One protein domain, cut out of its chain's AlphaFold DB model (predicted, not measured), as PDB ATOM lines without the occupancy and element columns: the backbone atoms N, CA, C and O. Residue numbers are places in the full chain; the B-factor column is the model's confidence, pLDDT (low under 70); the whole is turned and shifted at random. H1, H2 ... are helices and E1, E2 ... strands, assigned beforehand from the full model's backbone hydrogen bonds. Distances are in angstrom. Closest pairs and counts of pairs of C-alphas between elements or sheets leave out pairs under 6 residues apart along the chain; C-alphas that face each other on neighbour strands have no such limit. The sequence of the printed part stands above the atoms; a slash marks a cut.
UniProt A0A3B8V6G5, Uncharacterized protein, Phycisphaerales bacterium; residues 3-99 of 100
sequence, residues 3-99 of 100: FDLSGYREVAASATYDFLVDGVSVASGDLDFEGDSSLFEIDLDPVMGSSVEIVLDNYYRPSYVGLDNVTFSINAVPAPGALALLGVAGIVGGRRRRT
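Overview. This is residues 3 to 99 of the 100 residues of an uncharacterized protein of Phycisphaerales bacterium (UniProt A0A3B8V6G5). Two small sheets of three strands, E4 - E1 - E6 and E3 - E2 - E5, stand loosely face to face as two layers of one body, and from this body a long arm ending in the helix H1 sticks out at residues 76 to 99. The arm makes the length of the whole. The 97 printed residues hold six named strands, E1 to E6, and then one named helix, H1, in a mixed class of helices and strands. Both sheets are antiparallel throughout. The whole is extended, with a radius of gyration of the C-alphas of 21.0 A and spans of 73 by 29 by 15 A.

Along the chain. E1 covers residues 3 to 6, starting at C-alpha 3 at (181.815, 121.066, 147.920). E2, residues 12 to 21, is 28.7 A from first to last C-alpha, and E3, residues 24 to 34, is 29.1 A. E4 covers residues 39 to 43. E5, residues 52 to 58, is 20.1 A long, and E6, residues 68 to 73, is 15.9 A long. H1, residues 80 to 97, is 26.1 A long, from C-alpha 80 at (159.930, 108.938, 144.550) to C-alpha 97 at (158.348, 83.140, 148.323).

Arrangement. The sheet E3 - E2 - E5 is twisted, with E2 as its inner strand. E2 and E3 form a hairpin, antiparallel at 164 degrees, with N 17 and O 29 at 2.8 A, within hydrogen-bond range. E2 and E5 are antiparallel at 153 degrees, with N 20 and O 53 at 2.8 A. In the other sheet E1 is the inner strand. E4 and E1 are antiparallel at 156 degrees, with N 40 and O 5 at 2.9 A. E1 and E6 are antiparallel at 165 degrees; C-alphas 3 and 72 face each other at 5.5 A, but no backbone N and O across this pair are within hydrogen-bond range. Between the sheets, the closest C-alphas of E1 and E3 are those of Ser 6 and Phe 33, 6.8 A apart, and E3 and E4 are near each other. E2 and E6 are apart. H1 is not on either sheet; in it every O i to N i+4 pair is within hydrogen-bond range.

Size, cuts and confidence. The C-alphas farthest apart are those of Arg 61 and Thr 99, at 72.9 A. Without residues 76 to 99, which stand free, the body spans 36 by 24 by 14 A. The printed part has no cut and no long link. The mean pLDDT of the printed part is 73.2; residue 3 and residues 36 to 38, 44 to 49, 61 to 80 and 96 to 99 are under 70.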
ATOM      1  N   PHE A   3     180.411 121.142 148.303       66.00
ATOM      2  CA  PHE A   3     181.815 121.066 147.920       66.00
ATOM      3  C   PHE A   3     182.650 121.618 149.058       66.00
ATOM      4  O   PHE A   3     182.343 122.701 149.555       66.00
ATOM      5  N   ASP A   4     183.721 120.907 149.382       70.88
ATOM      6  CA  ASP A   4     184.761 121.408 150.266       70.88
ATOM      7  C   ASP A   4     185.913 121.954 149.421       70.88
ATOM      8  O   ASP A   4     186.406 121.277 148.513       70.88
ATOM      9  N   LEU A   5     186.328 123.185 149.714       72.69
ATOM     10  CA  LEU A   5     187.487 123.831 149.100       72.69
ATOM     11  C   LEU A   5     188.503 124.192 150.185       72.69
ATOM     12  O   LEU A   5     188.132 124.736 151.225       72.69
ATOM     13  N   SER A   6     189.784 123.922 149.926       73.50
ATOM     14  CA  SER A   6     190.890 124.293 150.813       73.50
ATOM     15  C   SER A   6     192.007 125.005 150.054       73.50
ATOM     16  O   SER A   6     192.164 124.831 148.842       73.50
ATOM     17  N   GLY A   7     192.760 125.839 150.776       71.44
ATOM     18  CA  GLY A   7     193.943 126.505 150.245       71.44
ATOM     19  C   GLY A   7     195.129 125.553 150.086       71.44
ATOM     20  O   GLY A   7     195.154 124.439 150.604       71.44
ATOM     21  N   TYR A   8     196.162 126.014 149.383       73.44
ATOM     22  CA  TYR A   8     197.373 125.230 149.145       73.44
ATOM     23  C   TYR A   8     198.498 125.614 150.109       73.44
ATOM     24  O   TYR A   8     199.045 126.715 150.009       73.44
ATOM     25  N   ARG A   9     198.932 124.664 150.954       74.38
ATOM     26  CA  ARG A   9     200.007 124.837 151.961       74.38
ATOM     27  C   ARG A   9     199.684 125.931 152.988       74.38
ATOM     28  O   ARG A   9     198.573 126.420 153.047       74.38
ATOM     29  N   GLU A  10     200.664 126.362 153.779       75.12
ATOM     30  CA  GLU A  10     200.528 127.404 154.816       75.12
ATOM     31  C   GLU A  10     200.464 128.841 154.252       75.12
ATOM     32  O   GLU A  10     201.072 129.770 154.787       75.12
ATOM     33  N   VAL A  11     199.807 129.039 153.108       73.44
ATOM     34  CA  VAL A  11     199.886 130.292 152.359       73.44
ATOM     35  C   VAL A  11     198.511 130.921 152.198       73.44
ATOM     36  O   VAL A  11     197.595 130.297 151.673       73.44
ATOM     37  N   ALA A  12     198.391 132.181 152.623       75.81
ATOM     38  CA  ALA A  12     197.155 132.935 152.478       75.81
ATOM     39  C   ALA A  12     196.918 133.338 151.016       75.81
ATOM     40  O   ALA A  12     197.822 133.895 150.396       75.81
ATOM     41  N   ALA A  13     195.726 133.093 150.476       77.25
ATOM     42  CA  ALA A  13     195.367 133.448 149.102       77.25
ATOM     43  C   ALA A  13     193.896 133.866 149.012       77.25
ATOM     44  O   ALA A  13     193.081 133.382 149.790       77.25
ATOM     45  N   SER A  14     193.561 134.707 148.030       81.00
ATOM     46  CA  SER A  14     192.171 135.092 147.752       81.00
ATOM     47  C   SER A  14     191.808 134.803 146.301       81.00
ATOM     48  O   SER A  14     192.589 135.109 145.385       81.00
ATOM     49  N   ALA A  15     190.622 134.235 146.101       81.69
ATOM     50  CA  ALA A  15     190.074 133.920 144.789       81.69
ATOM     51  C   ALA A  15     188.589 134.243 144.707       81.69
ATOM     52  O   ALA A  15     187.861 134.106 145.686       81.69
ATOM     53  N   THR A  16     188.134 134.612 143.515       86.81
ATOM     54  CA  THR A  16     186.711 134.578 143.192       86.81
ATOM     55  C   THR A  16     186.349 133.171 142.752       86.81
ATOM     56  O   THR A  16     187.124 132.532 142.035       86.81
ATOM     57  N   TYR A  17     185.162 132.713 143.122       85.12
ATOM     58  CA  TYR A  17     184.569 131.499 142.589       85.12
ATOM     59  C   TYR A  17     183.309 131.818 141.788       85.12
ATOM     60  O   TYR A  17     182.564 132.742 142.124       85.12
ATOM     61  N   ASP A  18     183.052 131.007 140.769       88.00
ATOM     62  CA  ASP A  18     181.789 130.966 140.042       88.00
ATOM     63  C   ASP A  18     181.385 129.505 139.809       88.00
ATOM     64  O   ASP A  18     182.145 128.712 139.248       88.00
ATOM     65  N   PHE A  19     180.199 129.133 140.284       84.88
ATOM     66  CA  PHE A  19     179.586 127.830 140.063       84.88
ATOM     67  C   PHE A  19     178.587 127.948 138.937       84.88
ATOM     68  O   PHE A  19     177.598 128.674 139.050       84.88
ATOM     69  N   LEU A  20     178.797 127.158 137.894       86.00
ATOM     70  CA  LEU A  20     177.913 127.098 136.750       86.00
ATOM     71  C   LEU A  20     177.221 125.742 136.690       86.00
ATOM     72  O   LEU A  20     177.845 124.695 136.859       86.00
ATOM     73  N   VAL A  21     175.928 125.758 136.389       85.75
ATOM     74  CA  VAL A  21     175.156 124.560 136.060       85.75
ATOM     75  C   VAL A  21     174.622 124.707 134.651       85.75
ATOM     76  O   VAL A  21     173.962 125.695 134.336       85.75
ATOM     77  N   ASP A  22     174.974 123.758 133.784       88.00
ATOM     78  CA  ASP A  22     174.707 123.833 132.342       88.00
ATOM     79  C   ASP A  22     175.153 125.182 131.719       88.00
ATOM     80  O   ASP A  22     174.511 125.723 130.817       88.00
ATOM     81  N   GLY A  23     176.261 125.743 132.223       88.00
ATOM     82  CA  GLY A  23     176.830 127.022 131.780       88.00
ATOM     83  C   GLY A  23     176.157 128.278 132.349       88.00
ATOM     84  O   GLY A  23     176.505 129.384 131.942       88.00
ATOM     85  N   VAL A  24     175.205 128.140 133.276       87.12
ATOM     86  CA  VAL A  24     174.549 129.264 133.964       87.12
ATOM     87  C   VAL A  24     175.114 129.411 135.372       87.12
ATOM     88  O   VAL A  24     175.041 128.460 136.146       87.12
ATOM     89  N   SER A  25     175.627 130.596 135.716       88.38
ATOM     90  CA  SER A  25     176.085 130.905 137.078       88.38
ATOM     91  C   SER A  25     174.929 130.809 138.079       88.38
ATOM     92  O   SER A  25     173.883 131.443 137.904       88.38
ATOM     93  N   VAL A  26     175.109 129.987 139.112       86.38
ATOM     94  CA  VAL A  26     174.136 129.755 140.191       86.38
ATOM     95  C   VAL A  26     174.637 130.229 141.552       86.38
ATOM     96  O   VAL A  26     173.822 130.501 142.431       86.38
ATOM     97  N   ALA A  27     175.952 130.338 141.734       85.12
ATOM     98  CA  ALA A  27     176.568 130.854 142.948       85.12
ATOM     99  C   ALA A  27     177.943 131.432 142.622       85.12
ATOM    100  O   ALA A  27     178.718 130.811 141.905       85.12
ATOM    101  N   SER A  28     178.264 132.587 143.189       88.69
ATOM    102  CA  SER A  28     179.562 133.229 143.007       88.69
ATOM    103  C   SER A  28     179.933 134.023 144.248       88.69
ATOM    104  O   SER A  28     179.047 134.557 144.924       88.69
ATOM    105  N   GLY A  29     181.222 134.185 144.505       87.25
ATOM    106  CA  GLY A  29     181.683 135.011 145.609       87.25
ATOM    107  C   GLY A  29     183.192 135.024 145.745       87.25
ATOM    108  O   GLY A  29     183.910 134.542 144.873       87.25
ATOM    109  N   ASP A  30     183.646 135.570 146.864       86.62
ATOM    110  CA  ASP A  30     185.052 135.625 147.237       86.62
ATOM    111  C   ASP A  30     185.360 134.547 148.282       86.62
ATOM    112  O   ASP A  30     184.553 134.270 149.175       86.62
ATOM    113  N   LEU A  31     186.538 133.943 148.166       81.38
ATOM    114  CA  LEU A  31     187.111 133.017 149.134       81.38
ATOM    115  C   LEU A  31     188.469 133.546 149.571       81.38
ATOM    116  O   LEU A  31     189.338 133.798 148.735       81.38
ATOM    117  N   ASP A  32     188.651 133.649 150.883       81.06
ATOM    118  CA  ASP A  32     189.927 133.954 151.517       81.06
ATOM    119  C   ASP A  32     190.443 132.689 152.207       81.06
ATOM    120  O   ASP A  32     189.935 132.267 153.242       81.06
ATOM    121  N   PHE A  33     191.454 132.057 151.624       77.19
ATOM    122  CA  PHE A  33     192.062 130.851 152.167       77.19
ATOM    123  C   PHE A  33     193.166 131.217 153.159       77.19
ATOM    124  O   PHE A  33     194.154 131.838 152.771       77.19
ATOM    125  N   GLU A  34     193.067 130.765 154.411       74.75
ATOM    126  CA  GLU A  34     194.175 130.779 155.382       74.75
ATOM    127  C   GLU A  34     195.001 129.478 155.276       74.75
ATOM    128  O   GLU A  34     195.134 128.698 156.224       74.75
ATOM    129  N   GLY A  35     195.528 129.208 154.079       70.44
ATOM    130  CA  GLY A  35     196.281 127.988 153.788       70.44
ATOM    131  C   GLY A  35     195.451 126.691 153.783       70.44
ATOM    132  O   GLY A  35     194.244 126.713 153.549       70.44
ATOM    133  N   ASP A  36     196.109 125.555 154.030       68.56
ATOM    134  CA  ASP A  36     195.551 124.187 154.024       68.56
ATOM    135  C   ASP A  36     194.657 123.866 155.234       68.56
ATOM    136  O   ASP A  36     194.094 122.778 155.344       68.56
ATOM    137  N   SER A  37     194.519 124.822 156.150       62.16
ATOM    138  CA  SER A  37     193.818 124.639 157.419       62.16
ATOM    139  C   SER A  37     192.327 124.979 157.366       62.16
ATOM    140  O   SER A  37     191.582 124.612 158.276       62.16
ATOM    141  N   SER A  38     191.880 125.670 156.313       67.94
ATOM    142  CA  SER A  38     190.511 126.176 156.197       67.94
ATOM    143  C   SER A  38     189.723 125.411 155.139       67.94
ATOM    144  O   SER A  38     190.137 125.342 153.983       67.94
ATOM    145  N   LEU A  39     188.579 124.858 155.549       70.38
ATOM    146  CA  LEU A  39     187.604 124.226 154.664       70.38
ATOM    147  C   LEU A  39     186.428 125.176 154.450       70.38
ATOM    148  O   LEU A  39     185.820 125.644 155.414       70.38
ATOM    149  N   PHE A  40     186.110 125.434 153.186       71.50
ATOM    150  CA  PHE A  40     184.930 126.184 152.781       71.50
ATOM    151  C   PHE A  40     183.891 125.230 152.221       71.50
ATOM    152  O   PHE A  40     184.119 124.632 151.172       71.50
ATOM    153  N   GLU A  41     182.763 125.126 152.918       75.62
ATOM    154  CA  GLU A  41     181.594 124.400 152.439       75.62
ATOM    155  C   GLU A  41     180.722 125.342 151.606       75.62
ATOM    156  O   GLU A  41     180.306 126.408 152.068       75.62
ATOM    157  N   ILE A  42     180.450 124.943 150.365       72.69
ATOM    158  CA  ILE A  42     179.545 125.669 149.474       72.69
ATOM    159  C   ILE A  42     178.310 124.817 149.239       72.69
ATOM    160  O   ILE A  42     178.347 123.840 148.490       72.69
ATOM    161  N   ASP A  43     177.211 125.215 149.874       73.50
ATOM    162  CA  ASP A  43     175.906 124.605 149.676       73.50
ATOM    163  C   ASP A  43     175.237 125.163 148.426       73.50
ATOM    164  O   ASP A  43     174.808 126.316 148.369       73.50
ATOM    165  N   LEU A  44     175.093 124.303 147.424       69.44
ATOM    166  CA  LEU A  44     174.187 124.556 146.321       69.44
ATOM    167  C   LEU A  44     172.808 124.001 146.669       69.44
ATOM    168  O   LEU A  44     172.665 122.799 146.962       69.44
ATOM    169  N   ASP A  45     171.790 124.854 146.534       69.25
ATOM    170  CA  ASP A  45     170.403 124.416 146.377       69.25
ATOM    171  C   ASP A  45     170.337 123.314 145.308       69.25
ATOM    172  O   ASP A  45     171.200 123.258 144.432       69.25
ATOM    173  N   PRO A  46     169.375 122.377 145.363       61.72
ATOM    174  CA  PRO A  46     169.310 121.275 144.412       61.72
ATOM    175  C   PRO A  46     169.133 121.801 142.982       61.72
ATOM    176  O   PRO A  46     168.015 122.003 142.508       61.72
ATOM    177  N   VAL A  47     170.251 121.999 142.289       62.06
ATOM    178  CA  VAL A  47     170.269 122.417 140.897       62.06
ATOM    179  C   VAL A  47     170.200 121.162 140.042       62.06
ATOM    180  O   VAL A  47     171.050 120.275 140.116       62.06
ATOM    181  N   MET A  48     169.130 121.060 139.260       64.06
ATOM    182  CA  MET A  48     168.974 120.019 138.251       64.06
ATOM    183  C   MET A  48     169.723 120.478 137.006       64.06
ATOM    184  O   MET A  48     169.253 121.380 136.318       64.06
ATOM    185  N   GLY A  49     170.870 119.865 136.728       69.06
ATOM    186  CA  GLY A  49     171.621 120.110 135.503       69.06
ATOM    187  C   GLY A  49     172.396 118.887 135.045       69.06
ATOM    188  O   GLY A  49     172.582 117.927 135.797       69.06
ATOM    189  N   SER A  50     172.796 118.903 133.781       77.50
ATOM    190  CA  SER A  50     173.566 117.828 133.152       77.50
ATOM    191  C   SER A  50     175.073 117.963 133.379       77.50
ATOM    192  O   SER A  50     175.773 116.949 133.421       77.50
ATOM    193  N   SER A  51     175.562 119.190 133.574       78.00
ATOM    194  CA  SER A  51     176.945 119.490 133.938       78.00
ATOM    195  C   SER A  51     177.028 120.519 135.062       78.00
ATOM    196  O   SER A  51     176.186 121.407 135.190       78.00
ATOM    197  N   VAL A  52     178.082 120.393 135.866       77.81
ATOM    198  CA  VAL A  52     178.480 121.373 136.876       77.81
ATOM    199  C   VAL A  52     179.922 121.769 136.587       77.81
ATOM    200  O   VAL A  52     180.770 120.899 136.379       77.81
ATOM    201  N   GLU A  53     180.186 123.069 136.557       82.75
ATOM    202  CA  GLU A  53     181.505 123.663 136.368       82.75
ATOM    203  C   GLU A  53     181.809 124.604 137.537       82.75
ATOM    204  O   GLU A  53     180.920 125.286 138.043       82.75
ATOM    205  N   ILE A  54     183.066 124.610 137.976       81.81
ATOM    206  CA  ILE A  54     183.566 125.502 139.022       81.81
ATOM    207  C   ILE A  54     184.740 126.261 138.426       81.81
ATOM    208  O   ILE A  54     185.736 125.650 138.031       81.81
ATOM    209  N   VAL A  55     184.621 127.582 138.371       85.19
ATOM    210  CA  VAL A  55     185.681 128.486 137.922       85.19
ATOM    211  C   VAL A  55     186.253 129.196 139.137       85.19
ATOM    212  O   VAL A  55     185.509 129.652 140.002       85.19
ATOM    213  N   LEU A  56     187.582 129.267 139.212       81.38
ATOM    214  CA  LEU A  56     188.308 129.913 140.300       81.38
ATOM    215  C   LEU A  56     189.363 130.847 139.724       81.38
ATOM    216  O   LEU A  56     190.258 130.402 139.004       81.38
ATOM    217  N   ASP A  57     189.271 132.122 140.086       82.94
ATOM    218  CA  ASP A  57     190.146 133.178 139.589       82.94
ATOM    219  C   ASP A  57     190.877 133.865 140.745       82.94
ATOM    220  O   ASP A  57     190.289 134.520 141.605       82.94
ATOM    221  N   ASN A  58     192.202 133.729 140.758       78.06
ATOM    222  CA  ASN A  58     193.051 134.291 141.806       78.06
ATOM    223  C   ASN A  58     193.316 135.765 141.557       78.06
ATOM    224  O   ASN A  58     193.909 136.123 140.537       78.06
ATOM    225  N   TYR A  59     192.981 136.607 142.530       76.75
ATOM    226  CA  TYR A  59     193.191 138.050 142.417       76.75
ATOM    227  C   TYR A  59     194.106 138.633 143.503       76.75
ATOM    228  O   TYR A  59     194.523 139.787 143.383       76.75
ATOM    229  N   TYR A  60     194.499 137.849 144.518       70.12
ATOM    230  CA  TYR A  60     195.443 138.285 145.552       70.12
ATOM    231  C   TYR A  60     196.604 137.301 145.774       70.12
ATOM    232  O   TYR A  60     196.529 136.123 145.435       70.12
ATOM    233  N   ARG A  61     197.741 137.816 146.267       61.78
ATOM    234  CA  ARG A  61     199.028 137.105 146.321       61.78
ATOM    235  C   ARG A  61     199.223 136.268 147.596       61.78
ATOM    236  O   ARG A  61     198.826 136.721 148.662       61.78
ATOM    237  N   PRO A  62     200.012 135.178 147.489       57.25
ATOM    238  CA  PRO A  62     200.667 134.691 146.277       57.25
ATOM    239  C   PRO A  62     199.682 133.907 145.408       57.25
ATOM    240  O   PRO A  62     198.780 133.244 145.894       57.25
ATOM    241  N   SER A  63     199.862 134.030 144.096       54.66
ATOM    242  CA  SER A  63     198.941 133.600 143.037       54.66
ATOM    243  C   SER A  63     198.874 132.074 142.848       54.66
ATOM    244  O   SER A  63     198.880 131.588 141.719       54.66
ATOM    245  N   TYR A  64     198.866 131.318 143.944       58.41
ATOM    246  CA  TYR A  64     198.738 129.869 143.981       58.41
ATOM    247  C   TYR A  64     197.499 129.504 144.795       58.41
ATOM    248  O   TYR A  64     197.597 129.237 145.987       58.41
ATOM    249  N   VAL A  65     196.339 129.439 144.146       56.06
ATOM    250  CA  VAL A  65     195.249 128.601 144.658       56.06
ATOM    251  C   VAL A  65     195.425 127.245 144.010       56.06
ATOM    252  O   VAL A  65     195.052 127.012 142.863       56.06
ATOM    253  N   GLY A  66     196.144 126.383 144.720       56.19
ATOM    254  CA  GLY A  66     196.067 124.956 144.471       56.19
ATOM    255  C   GLY A  66     194.808 124.464 145.161       56.19
ATOM    256  O   GLY A  66     194.691 124.586 146.374       56.19
ATOM    257  N   LEU A  67     193.867 123.944 144.386       57.62
ATOM    258  CA  LEU A  67     192.774 123.173 144.951       57.62
ATOM    259  C   LEU A  67     193.335 121.843 145.432       57.62
ATOM    260  O   LEU A  67     193.831 121.061 144.618       57.62
ATOM    261  N   ASP A  68     193.256 121.598 146.735       56.38
ATOM    262  CA  ASP A  68     193.470 120.270 147.294       56.38
ATOM    263  C   ASP A  68     192.149 119.734 147.856       56.38
ATOM    264  O   ASP A  68     191.426 120.440 148.558       56.38
ATOM    265  N   ASN A  69     191.843 118.481 147.512       55.03
ATOM    266  CA  ASN A  69     190.669 117.716 147.950       55.03
ATOM    267  C   ASN A  69     189.292 118.344 147.648       55.03
ATOM    268  O   ASN A  69     188.642 118.894 148.527       55.03
ATOM    269  N   VAL A  70     188.781 118.147 146.425       61.25
ATOM    270  CA  VAL A  70     187.370 118.433 146.097       61.25
ATOM    271  C   VAL A  70     186.514 117.204 146.406       61.25
ATOM    272  O   VAL A  70     186.611 116.182 145.722       61.25
ATOM    273  N   THR A  71     185.652 117.307 147.418       63.59
ATOM    274  CA  THR A  71     184.670 116.261 147.746       63.59
ATOM    275  C   THR A  71     183.293 116.657 147.237       63.59
ATOM    276  O   THR A  71     182.818 117.750 147.519       63.59
ATOM    277  N   PHE A  72     182.634 115.755 146.509       64.31
ATOM    278  CA  PHE A  72     181.266 115.948 146.032       64.31
ATOM    279  C   PHE A  72     180.313 115.144 146.915       64.31
ATOM    280  O   PHE A  72     180.296 113.912 146.846       64.31
ATOM    281  N   SER A  73     179.491 115.824 147.715       65.81
ATOM    282  CA  SER A  73     178.421 115.169 148.470       65.81
ATOM    283  C   SER A  73     177.082 115.365 147.762       65.81
ATOM    284  O   SER A  73     176.418 116.403 147.860       65.81
ATOM    285  N   ILE A  74     176.676 114.346 147.001       62.25
ATOM    286  CA  ILE A  74     175.322 114.255 146.459       62.25
ATOM    287  C   ILE A  74     174.547 113.324 147.382       62.25
ATOM    288  O   ILE A  74     174.645 112.101 147.276       62.25
ATOM    289  N   ASN A  75     173.734 113.904 148.265       60.44
ATOM    290  CA  ASN A  75     172.640 113.176 148.898       60.44
ATOM    291  C   ASN A  75     171.635 112.823 147.799       60.44
ATOM    292  O   ASN A  75     170.662 113.541 147.572       60.44
ATOM    293  N   ALA A  76     171.917 111.758 147.049       56.78
ATOM    294  CA  ALA A  76     171.043 111.249 146.010       56.78
ATOM    295  C   ALA A  76     169.767 110.745 146.687       56.78
ATOM    296  O   ALA A  76     169.683 109.593 147.108       56.78
ATOM    297  N   VAL A  77     168.781 111.630 146.841       63.16
ATOM    298  CA  VAL A  77     167.445 111.253 147.290       63.16
ATOM    299  C   VAL A  77     166.881 110.345 146.200       63.16
ATOM    300  O   VAL A  77     166.718 110.806 145.065       63.16
ATOM    301  N   PRO A  78     166.611 109.055 146.481       57.47
ATOM    302  CA  PRO A  78     166.048 108.171 145.477       57.47
ATOM    303  C   PRO A  78     164.759 108.793 144.951       57.47
ATOM    304  O   PRO A  78     163.895 109.183 145.740       57.47
ATOM    305  N   ALA A  79     164.638 108.897 143.624       63.41
ATOM    306  CA  ALA A  79     163.446 109.455 143.003       63.41
ATOM    307  C   ALA A  79     162.197 108.780 143.604       63.41
ATOM    308  O   ALA A  79     162.210 107.556 143.780       63.41
ATOM    309  N   PRO A  80     161.107 109.514 143.892       64.94
ATOM    310  CA  PRO A  80     159.930 108.938 144.550       64.94
ATOM    311  C   PRO A  80     159.409 107.662 143.864       64.94
ATOM    312  O   PRO A  80     158.980 106.715 144.524       64.94
ATOM    313  N   GLY A  81     159.530 107.587 142.532       71.38
ATOM    314  CA  GLY A  81     159.178 106.406 141.741       71.38
ATOM    315  C   GLY A  81     160.067 105.178 141.985       71.38
ATOM    316  O   GLY A  81     159.573 104.057 141.914       71.38
ATOM    317  N   ALA A  82     161.345 105.358 142.324       77.31
ATOM    318  CA  ALA A  82     162.252 104.262 142.668       77.31
ATOM    319  C   ALA A  82     161.885 103.630 144.020       77.31
ATOM    320  O   ALA A  82     161.908 102.407 144.150       77.31
ATOM    321  N   LEU A  83     161.459 104.442 144.997       76.44
ATOM    322  CA  LEU A  83     160.925 103.946 146.273       76.44
ATOM    323  C   LEU A  83     159.609 103.188 146.071       76.44
ATOM    324  O   LEU A  83     159.423 102.107 146.631       76.44
ATOM    325  N   ALA A  84     158.721 103.715 145.223       78.88
ATOM    326  CA  ALA A  84     157.482 103.033 144.867       78.88
ATOM    327  C   ALA A  84     157.756 101.687 144.172       78.88
ATOM    328  O   ALA A  84     157.157 100.673 144.533       78.88
ATOM    329  N   LEU A  85     158.697 101.644 143.223       77.81
ATOM    330  CA  LEU A  85     159.067 100.420 142.512       77.81
ATOM    331  C   LEU A  85     159.720  99.388 143.439       77.81
ATOM    332  O   LEU A  85     159.402  98.204 143.345       77.81
ATOM    333  N   LEU A  86     160.579  99.821 144.366       80.81
ATOM    334  CA  LEU A  86     161.171  98.948 145.382       80.81
ATOM    335  C   LEU A  86     160.091  98.362 146.305       80.81
ATOM    336  O   LEU A  86     160.105  97.164 146.594       80.81
ATOM    337  N   GLY A  87     159.108  99.178 146.698       79.94
ATOM    338  CA  GLY A  87     157.941  98.730 147.459       79.94
ATOM    339  C   GLY A  87     157.116  97.682 146.704       79.94
ATOM    340  O   GLY A  87     156.796  96.625 147.252       79.94
ATOM    341  N   VAL A  88     156.831  97.917 145.420       79.75
ATOM    342  CA  VAL A  88     156.091  96.971 144.566       79.75
ATOM    343  C   VAL A  88     156.887  95.682 144.338       79.75
ATOM    344  O   VAL A  88     156.332  94.588 144.458       79.75
ATOM    345  N   ALA A  89     158.189  95.776 144.070       77.62
ATOM    346  CA  ALA A  89     159.067  94.619 143.913       77.62
ATOM    347  C   ALA A  89     159.135  93.776 145.197       77.62
ATOM    348  O   ALA A  89     159.089  92.546 145.123       77.62
ATOM    349  N   GLY A  90     159.155  94.416 146.371       78.25
ATOM    350  CA  GLY A  90     159.068  93.742 147.667       78.25
ATOM    351  C   GLY A  90     157.760  92.962 147.845       78.25
ATOM    352  O   GLY A  90     157.780  91.803 148.267       78.25
ATOM    353  N   ILE A  91     156.625  93.543 147.442       82.06
ATOM    354  CA  ILE A  91     155.312  92.876 147.483       82.06
ATOM    355  C   ILE A  91     155.270  91.674 146.525       82.06
ATOM    356  O   ILE A  91     154.815  90.589 146.899       82.06
ATOM    357  N   VAL A  92     155.765  91.831 145.296       79.62
ATOM    358  CA  VAL A  92     155.773  90.762 144.283       79.62
ATOM    359  C   VAL A  92     156.738  89.634 144.668       79.62
ATOM    360  O   VAL A  92     156.385  88.455 144.570       79.62
ATOM    361  N   GLY A  93     157.927  89.968 145.177       78.31
ATOM    362  CA  GLY A  93     158.905  89.002 145.681       78.31
ATOM    363  C   GLY A  93     158.405  88.236 146.910       78.31
ATOM    364  O   GLY A  93     158.582  87.018 146.997       78.31
ATOM    365  N   GLY A  94     157.697  88.917 147.816       77.81
ATOM    366  CA  GLY A  94     157.063  88.302 148.984       77.81
ATOM    367  C   GLY A  94     155.956  87.308 148.623       77.81
ATOM    368  O   GLY A  94     155.828  86.273 149.277       77.81
ATOM    369  N   ARG A  95     155.190  87.563 147.553       70.50
ATOM    370  CA  ARG A  95     154.184  86.605 147.055       70.50
ATOM    371  C   ARG A  95     154.825  85.367 146.435       70.50
ATOM    372  O   ARG A  95     154.351  84.270 146.701       70.50
ATOM    373  N   ARG A  96     155.926  85.517 145.689       68.56
ATOM    374  CA  ARG A  96     156.641  84.374 145.086       68.56
ATOM    375  C   ARG A  96     157.268  83.440 146.121       68.56
ATOM    376  O   ARG A  96     157.265  82.234 145.909       68.56
ATOM    377  N   ARG A  97     157.765  83.966 147.247       64.75
ATOM    378  CA  ARG A  97     158.348  83.140 148.323       64.75
ATOM    379  C   ARG A  97     157.329  82.356 149.152       64.75
ATOM    380  O   ARG A  97     157.733  81.443 149.852       64.75
ATOM    381  N   ARG A  98     156.038  82.698 149.104       63.34
ATOM    382  CA  ARG A  98     154.985  81.964 149.841       63.34
ATOM    383  C   ARG A  98     154.396  80.785 149.062       63.34
ATOM    384  O   ARG A  98     153.561  80.073 149.603       63.34
ATOM    385  N   THR A  99     154.791  80.609 147.806       59.03
ATOM    386  CA  THR A  99     154.313  79.538 146.914       59.03
ATOM    387  C   THR A  99     155.383  78.486 146.599       59.03
ATOM    388  O   THR A  99     155.172  77.684 145.694       59.03
TER     389      THR A  99